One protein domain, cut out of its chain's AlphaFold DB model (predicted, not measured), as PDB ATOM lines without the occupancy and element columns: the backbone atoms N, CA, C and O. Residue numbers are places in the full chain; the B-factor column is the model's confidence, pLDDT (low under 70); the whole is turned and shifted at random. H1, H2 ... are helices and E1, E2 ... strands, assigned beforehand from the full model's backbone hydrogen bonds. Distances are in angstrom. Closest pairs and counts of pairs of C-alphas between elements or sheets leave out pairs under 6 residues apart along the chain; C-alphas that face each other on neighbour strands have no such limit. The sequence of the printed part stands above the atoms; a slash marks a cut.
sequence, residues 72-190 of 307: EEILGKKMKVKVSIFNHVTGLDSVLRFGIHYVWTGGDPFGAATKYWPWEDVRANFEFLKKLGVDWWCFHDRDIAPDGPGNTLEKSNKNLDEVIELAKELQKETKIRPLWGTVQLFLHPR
ATOM      1  N   GLU A  72     -48.955 -19.093  44.148       92.31
ATOM      2  CA  GLU A  72     -49.839 -18.668  45.235       92.31
ATOM      3  C   GLU A  72     -50.499 -17.330  44.907       92.31
ATOM      4  O   GLU A  72     -49.828 -16.390  44.485       92.31
ATOM      5  N   GLU A  73     -51.810 -17.222  45.113       91.00
ATOM      6  CA  GLU A  73     -52.537 -15.974  44.899       91.00
ATOM      7  C   GLU A  73     -52.624 -15.151  46.189       91.00
ATOM      8  O   GLU A  73     -53.181 -15.587  47.197       91.00
ATOM      9  N   ILE A  74     -52.127 -13.917  46.130       84.88
ATOM     10  CA  ILE A  74     -52.184 -12.917  47.194       84.88
ATOM     11  C   ILE A  74     -52.895 -11.691  46.622       84.88
ATOM     12  O   ILE A  74     -52.473 -11.127  45.614       84.88
ATOM     13  N   LEU A  75     -54.006 -11.282  47.246       86.25
ATOM     14  CA  LEU A  75     -54.819 -10.138  46.801       86.25
ATOM     15  C   LEU A  75     -55.241 -10.225  45.314       86.25
ATOM     16  O   LEU A  75     -55.295  -9.220  44.610       86.25
ATOM     17  N   GLY A  76     -55.540 -11.437  44.831       87.06
ATOM     18  CA  GLY A  76     -55.986 -11.682  43.453       87.06
ATOM     19  C   GLY A  76     -54.877 -11.646  42.394       87.06
ATOM     20  O   GLY A  76     -55.178 -11.656  41.201       87.06
ATOM     21  N   LYS A  77     -53.601 -11.605  42.801       84.31
ATOM     22  CA  LYS A  77     -52.434 -11.723  41.918       84.31
ATOM     23  C   LYS A  77     -51.551 -12.879  42.367       84.31
ATOM     24  O   LYS A  77     -51.400 -13.119  43.559       84.31
ATOM     25  N   LYS A  78     -50.923 -13.568  41.416       88.44
ATOM     26  CA  LYS A  78     -49.889 -14.559  41.730       88.44
ATOM     27  C   LYS A  78     -48.697 -13.892  42.425       88.44
ATOM     28  O   LYS A  78     -48.301 -12.795  42.034       88.44
ATOM     29  N   MET A  79     -48.083 -14.578  43.391       84.25
ATOM     30  CA  MET A  79     -46.873 -14.136  44.096       84.25
ATOM     31  C   MET A  79     -45.663 -14.051  43.163       84.25
ATOM     32  O   MET A  79     -44.630 -13.517  43.554       84.25
ATOM     33  N   LYS A  80     -45.764 -14.559  41.928       82.94
ATOM     34  CA  LYS A  80     -44.789 -14.294  40.873       82.94
ATOM     35  C   LYS A  80     -44.694 -12.789  40.599       82.94
ATOM     36  O   LYS A  80     -45.364 -12.242  39.724       82.94
ATOM     37  N   VAL A  81     -43.856 -12.116  41.377       66.50
ATOM     38  CA  VAL A  81     -43.535 -10.702  41.224       66.50
ATOM     39  C   VAL A  81     -42.541 -10.559  40.073       66.50
ATOM     40  O   VAL A  81     -41.775 -11.476  39.766       66.50
ATOM     41  N   LYS A  82     -42.538  -9.390  39.426       58.75
ATOM     42  CA  LYS A  82     -41.451  -8.979  38.531       58.75
ATOM     43  C   LYS A  82     -40.183  -8.719  39.349       58.75
ATOM     44  O   LYS A  82     -39.807  -7.578  39.571       58.75
ATOM     45  N   VAL A  83     -39.576  -9.786  39.847       56.38
ATOM     46  CA  VAL A  83     -38.253  -9.760  40.459       56.38
ATOM     47  C   VAL A  83     -37.260 -10.037  39.349       56.38
ATOM     48  O   VAL A  83     -37.396 -11.027  38.628       56.38
ATOM     49  N   SER A  84     -36.288  -9.151  39.205       53.16
ATOM     50  CA  SER A  84     -35.063  -9.416  38.466       53.16
ATOM     51  C   SER A  84     -33.947  -9.707  39.449       53.16
ATOM     52  O   SER A  84     -33.919  -9.141  40.540       53.16
ATOM     53  N   ILE A  85     -32.993 -10.535  39.040       55.78
ATOM     54  CA  ILE A  85     -31.700 -10.579  39.714       55.78
ATOM     55  C   ILE A  85     -30.741  -9.735  38.887       55.78
ATOM     56  O   ILE A  85     -30.624  -9.922  37.671       55.78
ATOM     57  N   PHE A  86     -30.101  -8.778  39.552       47.00
ATOM     58  CA  PHE A  86     -29.052  -7.977  38.957       47.00
ATOM     59  C   PHE A  86     -27.789  -8.841  38.826       47.00
ATOM     60  O   PHE A  86     -27.155  -9.213  39.817       47.00
ATOM     61  N   ASN A  87     -27.491  -9.243  37.590       48.97
ATOM     62  CA  ASN A  87     -26.433 -10.191  37.272       48.97
ATOM     63  C   ASN A  87     -25.445  -9.516  36.329       48.97
ATOM     64  O   ASN A  87     -25.724  -9.353  35.145       48.97
ATOM     65  N   HIS A  88     -24.267  -9.167  36.839       44.16
ATOM     66  CA  HIS A  88     -23.150  -8.879  35.954       44.16
ATOM     67  C   HIS A  88     -22.692 -10.193  35.298       44.16
ATOM     68  O   HIS A  88     -22.651 -11.173  36.035       44.16
ATOM     69  N   VAL A  89     -22.289 -10.242  34.017       39.91
ATOM     70  CA  VAL A  89     -21.975 -11.489  33.268       39.91
ATOM     71  C   VAL A  89     -20.528 -11.663  32.746       39.91
ATOM     72  O   VAL A  89     -20.150 -12.790  32.452       39.91
ATOM     73  N   THR A  90     -19.663 -10.650  32.676       35.56
ATOM     74  CA  THR A  90     -18.296 -10.797  32.118       35.56
ATOM     75  C   THR A  90     -17.166 -10.331  33.037       35.56
ATOM     76  O   THR A  90     -17.143  -9.173  33.469       35.56
ATOM     77  N   GLY A  91     -16.204 -11.219  33.306       36.56
ATOM     78  CA  GLY A  91     -14.992 -10.938  34.067       36.56
ATOM     79  C   GLY A  91     -14.053  -9.988  33.325       36.56
ATOM     80  O   GLY A  91     -13.604 -10.242  32.218       36.56
ATOM     81  N   LEU A  92     -13.755  -8.852  33.953       27.59
ATOM     82  CA  LEU A  92     -12.546  -8.077  33.681       27.59
ATOM     83  C   LEU A  92     -12.201  -7.265  34.931       27.59
ATOM     84  O   LEU A  92     -13.063  -6.646  35.552       27.59
ATOM     85  N   ASP A  93     -10.931  -7.368  35.295       29.00
ATOM     86  CA  ASP A  93     -10.216  -6.880  36.473       29.00
ATOM     87  C   ASP A  93     -10.860  -5.823  37.395       29.00
ATOM     88  O   ASP A  93     -11.307  -4.759  36.981       29.00
ATOM     89  N   SER A  94     -10.768  -6.159  38.688       29.78
ATOM     90  CA  SER A  94     -10.530  -5.328  39.877       29.78
ATOM     91  C   SER A  94     -11.148  -3.921  39.985       29.78
ATOM     92  O   SER A  94     -10.832  -3.020  39.215       29.78
ATOM     93  N   VAL A  95     -11.815  -3.726  41.134       26.80
ATOM     94  CA  VAL A  95     -12.228  -2.471  41.799       26.80
ATOM     95  C   VAL A  95     -13.692  -2.058  41.554       26.80
ATOM     96  O   VAL A  95     -14.070  -1.698  40.451       26.80
ATOM     97  N   LEU A  96     -14.482  -2.094  42.643       28.70
ATOM     98  CA  LEU A  96     -15.838  -1.539  42.833       28.70
ATOM     99  C   LEU A  96     -16.867  -1.896  41.743       28.70
ATOM    100  O   LEU A  96     -17.097  -1.145  40.797       28.70
ATOM    101  N   ARG A  97     -17.537  -3.041  41.921       36.75
ATOM    102  CA  ARG A  97     -18.734  -3.430  41.161       36.75
ATOM    103  C   ARG A  97     -19.863  -3.706  42.157       36.75
ATOM    104  O   ARG A  97     -19.674  -4.551  43.026       36.75
ATOM    105  N   PHE A  98     -20.967  -2.969  42.036       34.47
ATOM    106  CA  PHE A  98     -22.189  -3.128  42.832       34.47
ATOM    107  C   PHE A  98     -23.151  -4.051  42.075       34.47
ATOM    108  O   PHE A  98     -23.596  -3.691  40.983       34.47
ATOM    109  N   GLY A  99     -23.375  -5.259  42.612       40.62
ATOM    110  CA  GLY A  99     -24.107  -6.368  41.978       40.62
ATOM    111  C   GLY A  99     -23.445  -7.757  42.121       40.62
ATOM    112  O   GLY A  99     -22.233  -7.925  41.995       40.62
ATOM    113  N   ILE A 100     -24.235  -8.805  42.395       44.28
ATOM    114  CA  ILE A 100     -23.752  -9.915  43.253       44.28
ATOM    115  C   ILE A 100     -23.240 -11.192  42.541       44.28
ATOM    116  O   ILE A 100     -22.549 -11.982  43.187       44.28
ATOM    117  N   HIS A 101     -23.489 -11.459  41.252       50.09
ATOM    118  CA  HIS A 101     -23.353 -12.857  40.777       50.09
ATOM    119  C   HIS A 101     -22.160 -13.217  39.870       50.09
ATOM    120  O   HIS A 101     -21.276 -13.915  40.366       50.09
ATOM    121  N   TYR A 102     -22.075 -12.805  38.595       44.06
ATOM    122  CA  TYR A 102     -21.090 -13.424  37.672       44.06
ATOM    123  C   TYR A 102     -19.844 -12.595  37.337       44.06
ATOM    124  O   TYR A 102     -18.900 -13.150  36.787       44.06
ATOM    125  N   VAL A 103     -19.756 -11.322  37.752       55.12
ATOM    126  CA  VAL A 103     -18.526 -10.507  37.557       55.12
ATOM    127  C   VAL A 103     -17.798 -10.191  38.840       55.12
ATOM    128  O   VAL A 103     -16.580 -10.014  38.835       55.12
ATOM    129  N   TRP A 104     -18.513 -10.128  39.960       60.81
ATOM    130  CA  TRP A 104     -17.848  -9.921  41.228       60.81
ATOM    131  C   TRP A 104     -17.104 -11.198  41.625       60.81
ATOM    132  O   TRP A 104     -17.680 -12.174  42.107       60.81
ATOM    133  N   THR A 105     -15.792 -11.183  41.414       74.94
ATOM    134  CA  THR A 105     -14.886 -12.296  41.712       74.94
ATOM    135  C   THR A 105     -14.500 -12.358  43.190       74.94
ATOM    136  O   THR A 105     -13.597 -13.094  43.568       74.94
ATOM    137  N   GLY A 106     -15.173 -11.611  44.064       80.88
ATOM    138  CA  GLY A 106     -14.908 -11.669  45.497       80.88
ATOM    139  C   GLY A 106     -13.759 -10.798  45.988       80.88
ATOM    140  O   GLY A 106     -13.325 -10.989  47.118       80.88
ATOM    141  N   GLY A 107     -13.231  -9.909  45.142       81.81
ATOM    142  CA  GLY A 107     -12.212  -8.942  45.544       81.81
ATOM    143  C   GLY A 107     -12.824  -7.772  46.312       81.81
ATOM    144  O   GLY A 107     -13.935  -7.330  46.008       81.81
ATOM    145  N   ASP A 108     -12.072  -7.249  47.273       86.62
ATOM    146  CA  ASP A 108     -12.439  -6.086  48.081       86.62
ATOM    147  C   ASP A 108     -11.251  -5.096  48.152       86.62
ATOM    148  O   ASP A 108     -10.180  -5.381  47.608       86.62
ATOM    149  N   PRO A 109     -11.390  -3.904  48.766       87.31
ATOM    150  CA  PRO A 109     -10.298  -2.925  48.834       87.31
ATOM    151  C   PRO A 109      -9.011  -3.411  49.530       87.31
ATOM    152  O   PRO A 109      -7.973  -2.756  49.426       87.31
ATOM    153  N   PHE A 110      -9.068  -4.532  50.251       93.12
ATOM    154  CA  PHE A 110      -7.994  -5.097  51.065       93.12
ATOM    155  C   PHE A 110      -7.540  -6.491  50.601       93.12
ATOM    156  O   PHE A 110      -6.514  -6.981  51.081       93.12
ATOM    157  N   GLY A 111      -8.267  -7.130  49.683       88.19
ATOM    158  CA  GLY A 111      -8.084  -8.528  49.313       88.19
ATOM    159  C   GLY A 111      -8.289  -8.805  47.825       88.19
ATOM    160  O   GLY A 111      -9.117  -8.200  47.147       88.19
ATOM    161  N   ALA A 112      -7.514  -9.762  47.313       88.62
ATOM    162  CA  ALA A 112      -7.666 -10.260  45.952       88.62
ATOM    163  C   ALA A 112      -8.977 -11.047  45.778       88.62
ATOM    164  O   ALA A 112      -9.604 -11.469  46.748       88.62
ATOM    165  N   ALA A 113      -9.351 -11.279  44.519       84.31
ATOM    166  CA  ALA A 113     -10.465 -12.141  44.147       84.31
ATOM    167  C   ALA A 113     -10.408 -13.514  44.842       84.31
ATOM    168  O   ALA A 113      -9.347 -14.127  44.963       84.31
ATOM    169  N   THR A 114     -11.573 -14.005  45.264       84.44
ATOM    170  CA  THR A 114     -11.752 -15.290  45.957       84.44
ATOM    171  C   THR A 114     -12.626 -16.281  45.183       84.44
ATOM    172  O   THR A 114     -12.661 -17.462  45.525       84.44
ATOM    173  N   LYS A 115     -13.314 -15.830  44.129       81.25
ATOM    174  CA  LYS A 115     -14.170 -16.640  43.257       81.25
ATOM    175  C   LYS A 115     -13.537 -16.760  41.875       81.25
ATOM    176  O   LYS A 115     -13.103 -15.763  41.301       81.25
ATOM    177  N   TYR A 116     -13.567 -17.970  41.332       79.12
ATOM    178  CA  TYR A 116     -13.136 -18.270  39.973       79.12
ATOM    179  C   TYR A 116     -14.293 -18.932  39.240       79.12
ATOM    180  O   TYR A 116     -14.695 -20.043  39.588       79.12
ATOM    181  N   TRP A 117     -14.842 -18.232  38.252       75.56
ATOM    182  CA  TRP A 117     -15.809 -18.805  37.326       75.56
ATOM    183  C   TRP A 117     -15.034 -19.432  36.180       75.56
ATOM    184  O   TRP A 117     -14.155 -18.773  35.626       75.56
ATOM    185  N   PRO A 118     -15.305 -20.691  35.825       73.62
ATOM    186  CA  PRO A 118     -14.542 -21.325  34.772       73.62
ATOM    187  C   PRO A 118     -15.098 -20.925  33.383       73.62
ATOM    188  O   PRO A 118     -14.504 -21.250  32.366       73.62
ATOM    189  N   TRP A 119     -16.162 -20.116  33.323       72.62
ATOM    190  CA  TRP A 119     -16.739 -19.525  32.111       72.62
ATOM    191  C   TRP A 119     -16.990 -18.014  32.267       72.62
ATOM    192  O   TRP A 119     -17.226 -17.524  33.372       72.62
ATOM    193  N   GLU A 120     -17.031 -17.302  31.139       72.31
ATOM    194  CA  GLU A 120     -17.471 -15.903  31.019       72.31
ATOM    195  C   GLU A 120     -18.534 -15.816  29.917       72.31
ATOM    196  O   GLU A 120     -18.241 -15.503  28.765       72.31
ATOM    197  N   ASP A 121     -19.770 -16.194  30.250       77.56
ATOM    198  CA  ASP A 121     -20.807 -16.455  29.251       77.56
ATOM    199  C   ASP A 121     -22.212 -16.092  29.746       77.56
ATOM    200  O   ASP A 121     -22.664 -16.522  30.812       77.56
ATOM    201  N   VAL A 122     -22.949 -15.346  28.921       82.75
ATOM    202  CA  VAL A 122     -24.340 -14.959  29.175       82.75
ATOM    203  C   VAL A 122     -25.292 -16.147  29.268       82.75
ATOM    204  O   VAL A 122     -26.269 -16.077  30.014       82.75
ATOM    205  N   ARG A 123     -24.999 -17.272  28.610       87.19
ATOM    206  CA  ARG A 123     -25.802 -18.501  28.719       87.19
ATOM    207  C   ARG A 123     -25.871 -19.016  30.157       87.19
ATOM    208  O   ARG A 123     -26.942 -19.457  30.580       87.19
ATOM    209  N   ALA A 124     -24.802 -18.856  30.940       88.06
ATOM    210  CA  ALA A 124     -24.795 -19.230  32.353       88.06
ATOM    211  C   ALA A 124     -25.817 -18.427  33.165       88.06
ATOM    212  O   ALA A 124     -26.545 -18.984  33.987       88.06
ATOM    213  N   ASN A 125     -25.945 -17.127  32.889       87.19
ATOM    214  CA  ASN A 125     -26.947 -16.285  33.536       87.19
ATOM    215  C   ASN A 125     -28.378 -16.765  33.240       87.19
ATOM    216  O   ASN A 125     -29.204 -16.876  34.147       87.19
ATOM    217  N   PHE A 126     -28.675 -17.098  31.982       89.00
ATOM    218  CA  PHE A 126     -29.994 -17.610  31.600       89.00
ATOM    219  C   PHE A 126     -30.289 -18.986  32.214       89.00
ATOM    220  O   PHE A 126     -31.420 -19.224  32.647       89.00
ATOM    221  N   GLU A 127     -29.292 -19.874  32.318       91.31
ATOM    222  CA  GLU A 127     -29.443 -21.141  33.043       91.31
ATOM    223  C   GLU A 127     -29.752 -20.901  34.525       91.31
ATOM    224  O   GLU A 127     -30.693 -21.491  35.064       91.31
ATOM    225  N   PHE A 128     -29.008 -20.008  35.175       89.69
ATOM    226  CA  PHE A 128     -29.203 -19.683  36.584       89.69
ATOM    227  C   PHE A 128     -30.599 -19.134  36.867       89.69
ATOM    228  O   PHE A 128     -31.302 -19.636  37.743       89.69
ATOM    229  N   LEU A 129     -31.040 -18.142  36.089       88.94
ATOM    230  CA  LEU A 129     -32.370 -17.551  36.226       88.94
ATOM    231  C   LEU A 129     -33.469 -18.594  36.008       88.94
ATOM    232  O   LEU A 129     -34.427 -18.655  36.779       88.94
ATOM    233  N   LYS A 130     -33.300 -19.484  35.023       91.50
ATOM    234  CA  LYS A 130     -34.216 -20.605  34.786       91.50
ATOM    235  C   LYS A 130     -34.247 -21.576  35.969       91.50
ATOM    236  O   LYS A 130     -35.325 -22.025  36.361       91.50
ATOM    237  N   LYS A 131     -33.095 -21.893  36.566       92.56
ATOM    238  CA  LYS A 131     -33.013 -22.748  37.761       92.56
ATOM    239  C   LYS A 131     -33.681 -22.095  38.968       92.56
ATOM    240  O   LYS A 131     -34.388 -22.789  39.685       92.56
ATOM    241  N   LEU A 132     -33.578 -20.779  39.128       90.69
ATOM    242  CA  LEU A 132     -34.294 -20.036  40.170       90.69
ATOM    243  C   LEU A 132     -35.783 -19.784  39.853       90.69
ATOM    244  O   LEU A 132     -36.558 -19.464  40.745       90.69
ATOM    245  N   GLY A 133     -36.219 -19.927  38.600       90.06
ATOM    246  CA  GLY A 133     -37.588 -19.584  38.196       90.06
ATOM    247  C   GLY A 133     -37.845 -18.073  38.141       90.06
ATOM    248  O   GLY A 133     -38.962 -17.622  38.410       90.06
ATOM    249  N   VAL A 134     -36.810 -17.297  37.814       87.25
ATOM    250  CA  VAL A 134     -36.847 -15.837  37.680       87.25
ATOM    251  C   VAL A 134     -37.007 -15.469  36.205       87.25
ATOM    252  O   VAL A 134     -36.202 -15.863  35.367       87.25
ATOM    253  N   ASP A 135     -38.042 -14.689  35.892       86.06
ATOM    254  CA  ASP A 135     -38.392 -14.324  34.510       86.06
ATOM    255  C   ASP A 135     -37.716 -13.032  34.026       86.06
ATOM    256  O   ASP A 135     -37.882 -12.647  32.866       86.06
ATOM    257  N   TRP A 136     -37.001 -12.328  34.903       84.75
ATOM    258  CA  TRP A 136     -36.457 -11.008  34.608       84.75
ATOM    259  C   TRP A 136     -34.975 -10.902  34.939       84.75
ATOM    260  O   TRP A 136     -34.484 -11.516  35.885       84.75
ATOM    261  N   TRP A 137     -34.267 -10.078  34.179       84.50
ATOM    262  CA  TRP A 137     -32.857  -9.784  34.412       84.50
ATOM    263  C   TRP A 137     -32.550  -8.321  34.121       84.50
ATOM    264  O   TRP A 137     -33.306  -7.645  33.418       84.50
ATOM    265  N   CYS A 138     -31.441  -7.859  34.676       82.50
ATOM    266  CA  CYS A 138     -30.936  -6.503  34.534       82.50
ATOM    267  C   CYS A 138     -29.442  -6.553  34.237       82.50
ATOM    268  O   CYS A 138     -28.775  -7.508  34.642       82.50
ATOM    269  N   PHE A 139     -28.931  -5.547  33.533       84.75
ATOM    270  CA  PHE A 139     -27.531  -5.506  33.114       84.75
ATOM    271  C   PHE A 139     -27.050  -4.068  32.890       84.75
ATOM    272  O   PHE A 139     -27.824  -3.218  32.437       84.75
ATOM    273  N   HIS A 140     -25.762  -3.807  33.133       85.00
ATOM    274  CA  HIS A 140     -25.051  -2.764  32.398       85.00
ATOM    275  C   HIS A 140     -24.545  -3.309  31.066       85.00
ATOM    276  O   HIS A 140     -24.217  -4.486  30.926       85.00
ATOM    277  N   ASP A 141     -24.380  -2.430  30.091       87.00
ATOM    278  CA  ASP A 141     -23.697  -2.739  28.837       87.00
ATOM    279  C   ASP A 141     -22.311  -3.399  29.029       87.00
ATOM    280  O   ASP A 141     -22.005  -4.398  28.380       87.00
ATOM    281  N   ARG A 142     -21.488  -2.893  29.957       85.56
ATOM    282  CA  ARG A 142     -20.151  -3.441  30.283       85.56
ATOM    283  C   ARG A 142     -20.156  -4.655  31.203       85.56
ATOM    284  O   ARG A 142     -19.094  -5.188  31.522       85.56
ATOM    285  N   ASP A 143     -21.335  -5.098  31.612       79.81
ATOM    286  CA  ASP A 143     -21.483  -6.354  32.331       79.81
ATOM    287  C   ASP A 143     -21.608  -7.546  31.405       79.81
ATOM    288  O   ASP A 143     -21.385  -8.666  31.848       79.81
ATOM    289  N   ILE A 144     -22.050  -7.321  30.171       80.44
ATOM    290  CA  ILE A 144     -22.343  -8.388  29.216       80.44
ATOM    291  C   ILE A 144     -21.346  -8.401  28.061       80.44
ATOM    292  O   ILE A 144     -21.184  -9.439  27.434       80.44
ATOM    293  N   ALA A 145     -20.662  -7.285  27.787       84.12
ATOM    294  CA  ALA A 145     -19.698  -7.190  26.700       84.12
ATOM    295  C   ALA A 145     -18.452  -6.369  27.092       84.12
ATOM    296  O   ALA A 145     -18.581  -5.270  27.643       84.12
ATOM    297  N   PRO A 146     -17.235  -6.849  26.766       81.12
ATOM    298  CA  PRO A 146     -15.998  -6.121  27.031       81.12
ATOM    299  C   PRO A 146     -15.766  -4.981  26.025       81.12
ATOM    300  O   PRO A 146     -16.178  -5.060  24.867       81.12
ATOM    301  N   ASP A 147     -14.991  -3.965  26.423       74.88
ATOM    302  CA  ASP A 147     -14.655  -2.794  25.585       74.88
ATOM    303  C   ASP A 147     -13.883  -3.119  24.289       74.88
ATOM    304  O   ASP A 147     -13.822  -2.301  23.366       74.88
ATOM    305  N   GLY A 148     -13.302  -4.317  24.204       68.94
ATOM    306  CA  GLY A 148     -12.534  -4.781  23.054       68.94
ATOM    307  C   GLY A 148     -11.128  -4.164  22.947       68.94
ATOM    308  O   GLY A 148     -10.793  -3.165  23.589       68.94
ATOM    309  N   PRO A 149     -10.247  -4.754  22.122       69.75
ATOM    310  CA  PRO A 149      -8.847  -4.353  22.049       69.75
ATOM    311  C   PRO A 149      -8.665  -2.955  21.442       69.75
ATOM    312  O   PRO A 149      -9.128  -2.651  20.336       69.75
ATOM    313  N   GLY A 150      -7.897  -2.111  22.134       73.06
ATOM    314  CA  GLY A 150      -7.593  -0.742  21.707       73.06
ATOM    315  C   GLY A 150      -8.619   0.310  22.142       73.06
ATOM    316  O   GLY A 150      -8.491   1.454  21.712       73.06
ATOM    317  N   ASN A 151      -9.592  -0.054  22.990       74.94
ATOM    318  CA  ASN A 151     -10.514   0.856  23.687       74.94
ATOM    319  C   ASN A 151     -11.259   1.844  22.766       74.94
ATOM    320  O   ASN A 151     -11.477   3.003  23.130       74.94
ATOM    321  N   THR A 152     -11.640   1.408  21.560       87.75
ATOM    322  CA  THR A 152     -12.421   2.235  20.631       87.75
ATOM    323  C   THR A 152     -13.913   1.978  20.799       87.75
ATOM    324  O   THR A 152     -14.344   0.844  20.996       87.75
ATOM    325  N   LEU A 153     -14.720   3.036  20.665       91.00
ATOM    326  CA  LEU A 153     -16.179   2.925  20.757       91.00
ATOM    327  C   LEU A 153     -16.752   1.968  19.700       91.00
ATOM    328  O   LEU A 153     -17.649   1.197  20.001       91.00
ATOM    329  N   GLU A 154     -16.199   1.980  18.486       93.00
ATOM    330  CA  GLU A 154     -16.614   1.091  17.394       93.00
ATOM    331  C   GLU A 154     -16.495  -0.394  17.768       93.00
ATOM    332  O   GLU A 154     -17.421  -1.164  17.534       93.00
ATOM    333  N   LYS A 155     -15.380  -0.796  18.388       88.56
ATOM    334  CA  LYS A 155     -15.159  -2.193  18.787       88.56
ATOM    335  C   LYS A 155     -15.995  -2.575  20.000       88.56
ATOM    336  O   LYS A 155     -16.580  -3.648  20.006       88.56
ATOM    337  N   SER A 156     -16.080  -1.676  20.977       88.44
ATOM    338  CA  SER A 156     -16.925  -1.842  22.160       88.44
ATOM    339  C   SER A 156     -18.393  -2.070  21.760       88.44
ATOM    340  O   SER A 156     -19.021  -3.022  22.214       88.44
ATOM    341  N   ASN A 157     -18.903  -1.283  20.804       93.50
ATOM    342  CA  ASN A 157     -20.249  -1.460  20.255       93.50
ATOM    343  C   ASN A 157     -20.391  -2.766  19.468       93.50
ATOM    344  O   ASN A 157     -21.390  -3.452  19.633       93.50
ATOM    345  N   LYS A 158     -19.391  -3.138  18.658       92.12
ATOM    346  CA  LYS A 158     -19.424  -4.402  17.913       92.12
ATOM    347  C   LYS A 158     -19.525  -5.617  18.847       92.12
ATOM    348  O   LYS A 158     -20.339  -6.498  18.603       92.12
ATOM    349  N   ASN A 159     -18.742  -5.641  19.927       86.88
ATOM    350  CA  ASN A 159     -18.813  -6.704  20.932       86.88
ATOM    351  C   ASN A 159     -20.189  -6.742  21.612       86.88
ATOM    352  O   ASN A 159     -20.750  -7.810  21.838       86.88
ATOM    353  N   LEU A 160     -20.740  -5.566  21.933       88.62
ATOM    354  CA  LEU A 160     -22.069  -5.461  22.523       88.62
ATOM    355  C   LEU A 160     -23.160  -5.978  21.573       88.62
ATOM    356  O   LEU A 160     -24.044  -6.700  22.025       88.62
ATOM    357  N   ASP A 161     -23.082  -5.666  20.276       93.25
ATOM    358  CA  ASP A 161     -24.023  -6.160  19.263       93.25
ATOM    359  C   ASP A 161     -24.023  -7.698  19.197       93.25
ATOM    360  O   ASP A 161     -25.093  -8.310  19.192       93.25
ATOM    361  N   GLU A 162     -22.844  -8.329  19.217       89.69
ATOM    362  CA  GLU A 162     -22.703  -9.794  19.200       89.69
ATOM    363  C   GLU A 162     -23.386 -10.446  20.419       89.69
ATOM    364  O   GLU A 162     -24.191 -11.370  20.269       89.69
ATOM    365  N   VAL A 163     -23.151  -9.918  21.627       87.00
ATOM    366  CA  VAL A 163     -23.774 -10.450  22.855       87.00
ATOM    367  C   VAL A 163     -25.276 -10.163  22.906       87.00
ATOM    368  O   VAL A 163     -26.049 -10.994  23.389       87.00
ATOM    369  N   ILE A 164     -25.725  -9.013  22.395       91.19
ATOM    370  CA  ILE A 164     -27.152  -8.674  22.324       91.19
ATOM    371  C   ILE A 164     -27.901  -9.647  21.408       91.19
ATOM    372  O   ILE A 164     -29.023 -10.034  21.748       91.19
ATOM    373  N   GLU A 165     -27.326 -10.052  20.275       93.81
ATOM    374  CA  GLU A 165     -27.963 -11.039  19.396       93.81
ATOM    375  C   GLU A 165     -28.125 -12.393  20.096       93.81
ATOM    376  O   GLU A 165     -29.242 -12.917  20.146       93.81
ATOM    377  N   LEU A 166     -27.079 -12.888  20.766       89.88
ATOM    378  CA  LEU A 166     -27.173 -14.105  21.577       89.88
ATOM    379  C   LEU A 166     -28.218 -13.964  22.701       89.88
ATOM    380  O   LEU A 166     -29.075 -14.829  22.890       89.88
ATOM    381  N   ALA A 167     -28.217 -12.840  23.421       90.00
ATOM    382  CA  ALA A 167     -29.192 -12.584  24.477       90.00
ATOM    383  C   ALA A 167     -30.634 -12.546  23.939       90.00
ATOM    384  O   ALA A 167     -31.552 -12.994  24.627       90.00
ATOM    385  N   LYS A 168     -30.874 -12.040  22.720       95.00
ATOM    386  CA  LYS A 168     -32.203 -12.062  22.081       95.00
ATOM    387  C   LYS A 168     -32.664 -13.486  21.778       95.00
ATOM    388  O   LYS A 168     -33.855 -13.772  21.926       95.00
ATOM    389  N   GLU A 169     -31.769 -14.364  21.338       95.69
ATOM    390  CA  GLU A 169     -32.079 -15.778  21.101       95.69
ATOM    391  C   GLU A 169     -32.436 -16.481  22.413       95.69
ATOM    392  O   GLU A 169     -33.533 -17.035  22.536       95.69
ATOM    393  N   LEU A 170     -31.607 -16.311  23.444       92.50
ATOM    394  CA  LEU A 170     -31.847 -16.876  24.773       92.50
ATOM    395  C   LEU A 170     -33.170 -16.397  25.389       92.50
ATOM    396  O   LEU A 170     -33.910 -17.191  25.974       92.50
ATOM    397  N   GLN A 171     -33.532 -15.122  25.220       93.56
ATOM    398  CA  GLN A 171     -34.832 -14.597  25.660       93.56
ATOM    399  C   GLN A 171     -36.012 -15.255  24.928       93.56
ATOM    400  O   GLN A 171     -37.056 -15.515  25.536       93.56
ATOM    401  N   LYS A 172     -35.884 -15.563  23.627       96.12
ATOM    402  CA  LYS A 172     -36.941 -16.266  22.873       96.12
ATOM    403  C   LYS A 172     -37.143 -17.685  23.394       96.12
ATOM    404  O   LYS A 172     -38.296 -18.122  23.484       96.12
ATOM    405  N   GLU A 173     -36.062 -18.376  23.729       95.12
ATOM    406  CA  GLU A 173     -36.082 -19.760  24.208       95.12
ATOM    407  C   GLU A 173     -36.597 -19.865  25.645       95.12
ATOM    408  O   GLU A 173     -37.521 -20.627  25.929       95.12
ATOM    409  N   THR A 174     -36.038 -19.058  26.544       93.00
ATOM    410  CA  THR A 174     -36.312 -19.124  27.989       93.00
ATOM    411  C   THR A 174     -37.547 -18.339  28.419       93.00
ATOM    412  O   THR A 174     -38.080 -18.590  29.495       93.00
ATOM    413  N   LYS A 175     -38.009 -17.393  27.587       94.81
ATOM    414  CA  LYS A 175     -39.038 -16.385  27.907       94.81
ATOM    415  C   LYS A 175     -38.638 -15.381  28.991       94.81
ATOM    416  O   LYS A 175     -39.477 -14.549  29.342       94.81
ATOM    417  N   ILE A 176     -37.389 -15.416  29.458       89.12
ATOM    418  CA  ILE A 176     -36.810 -14.396  30.336       89.12
ATOM    419  C   ILE A 176     -36.745 -13.068  29.572       89.12
ATOM    420  O   ILE A 176     -36.540 -13.057  28.357       89.12
ATOM    421  N   ARG A 177     -36.960 -11.941  30.258       88.31
ATOM    422  CA  ARG A 177     -37.024 -10.599  29.653       88.31
ATOM    423  C   ARG A 177     -36.199  -9.587  30.440       88.31
ATOM    424  O   ARG A 177     -36.122  -9.698  31.660       88.31
ATOM    425  N   PRO A 178     -35.611  -8.572  29.791       89.06
ATOM    426  CA  PRO A 178     -34.977  -7.487  30.520       89.06
ATOM    427  C   PRO A 178     -36.038  -6.725  31.322       89.06
ATOM    428  O   PRO A 178     -37.087  -6.365  30.777       89.06
ATOM    429  N   LEU A 179     -35.781  -6.497  32.610       83.50
ATOM    430  CA  LEU A 179     -36.555  -5.541  33.403       83.50
ATOM    431  C   LEU A 179     -36.076  -4.123  33.090       83.50
ATOM    432  O   LEU A 179     -36.887  -3.252  32.784       83.50
ATOM    433  N   TRP A 180     -34.760  -3.926  33.108       83.12
ATOM    434  CA  TRP A 180     -34.094  -2.709  32.666       83.12
ATOM    435  C   TRP A 180     -32.668  -3.020  32.194       83.12
ATOM    436  O   TRP A 180     -32.099  -4.060  32.521       83.12
ATOM    437  N   GLY A 181     -32.106  -2.117  31.397       85.44
ATOM    438  CA  GLY A 181     -30.682  -2.082  31.073       85.44
ATOM    439  C   GLY A 181     -30.160  -0.675  31.342       85.44
ATOM    440  O   GLY A 181     -30.899   0.291  31.141       85.44
ATOM    441  N   THR A 182     -28.922  -0.558  31.811       85.06
ATOM    442  CA  THR A 182     -28.271   0.735  32.064       85.06
ATOM    443  C   THR A 182     -26.847   0.754  31.496       85.06
ATOM    444  O   THR A 182     -26.392  -0.207  30.873       85.06
ATOM    445  N   VAL A 183     -26.160   1.883  31.624       87.88
ATOM    446  CA  VAL A 183     -24.829   2.120  31.051       87.88
ATOM    447  C   VAL A 183     -23.807   2.324  32.162       87.88
ATOM    448  O   VAL A 183     -24.021   3.113  33.082       87.88
ATOM    449  N   GLN A 184     -22.669   1.630  32.091       86.19
ATOM    450  CA  GLN A 184     -21.642   1.706  33.133       86.19
ATOM    451  C   GLN A 184     -20.761   2.956  32.967       86.19
ATOM    452  O   GLN A 184     -19.664   2.912  32.408       86.19
ATOM    453  N   LEU A 185     -21.225   4.094  33.484       87.81
ATOM    454  CA  LEU A 185     -20.555   5.397  33.346       87.81
ATOM    455  C   LEU A 185     -19.731   5.802  34.577       87.81
ATOM    456  O   LEU A 185     -19.665   6.980  34.928       87.81
ATOM    457  N   PHE A 186     -19.112   4.827  35.247       82.50
ATOM    458  CA  PHE A 186     -18.374   5.057  36.498       82.50
ATOM    459  C   PHE A 186     -17.067   4.264  36.631       82.50
ATOM    460  O   PHE A 186     -16.154   4.737  37.302       82.50
ATOM    461  N   LEU A 187     -16.935   3.101  35.981       83.25
ATOM    462  CA  LEU A 187     -15.773   2.225  36.178       83.25
ATOM    463  C   LEU A 187     -14.548   2.643  35.349       83.25
ATOM    464  O   LEU A 187     -13.444   2.767  35.874       83.25
ATOM    465  N   HIS A 188     -14.722   2.862  34.039       85.88
ATOM    466  CA  HIS A 188     -13.596   3.200  33.162       85.88
ATOM    467  C   HIS A 188     -12.933   4.508  33.637       85.88
ATOM    468  O   HIS A 188     -13.648   5.490  33.854       85.88
ATOM    469  N   PRO A 189     -11.586   4.625  33.649       85.31
ATOM    470  CA  PRO A 189     -10.871   5.830  34.103       85.31
ATOM    471  C   PRO A 189     -11.274   7.159  33.439       85.31
ATOM    472  O   PRO A 189     -10.915   8.229  33.914       85.31
ATOM    473  N   ARG A 190     -12.046   7.112  32.345       85.69
ATOM    474  CA  ARG A 190     -12.560   8.303  31.658       85.69
ATOM    475  C   ARG A 190     -13.626   9.013  32.495       85.69
ATOM    476  O   ARG A 190     -13.809  10.212  32.338       85.69
TER     477      ARG A 190
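What this domain is: This is residues 72 to 190 of the 307 residues of an uncharacterized protein of Brassica cretica (UniProt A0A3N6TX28). A small parallel sheet, E1 E2 E3, bears H1 and long H3 on one face; residues 73 to 79 stick out as a tail. The printed part, 119 residues, has three named helices and three strands, order E1 H1 E2 H2 H3 E3; the class is mixed, under half in named elements. It is only just compact, close to loose: radius of gyration of the C-alphas 15.8 A, spans 52 by 35 by 27 A.

How they stand to each other: E2, residues 136 to 140, is parallel to E3, residues 177 to 182; N 179 and O 137 are within hydrogen-bond range, 2.8 A. E1, residues 84 to 86, parallel to E2, has no such pair with it. H1, residues 122 to 132, touches H3, residues 153 to 174, closest C-alphas Phe 126 and Leu 170, 7.1 A. Every O i to N i+4 pair is within range in H1 and H3.

Where its parts are: H3 spans 30.7 A from C-alpha 153 at (-16.179, 2.925, 20.757) to C-alpha 174 at (-36.312, -19.124, 27.989). H2 is residues 141 to 144.

The domain as a whole: The printed part has no cut. The link E1 to H1 is long. Residues 81 to 104 and 148 to 149 have pLDDT under 70.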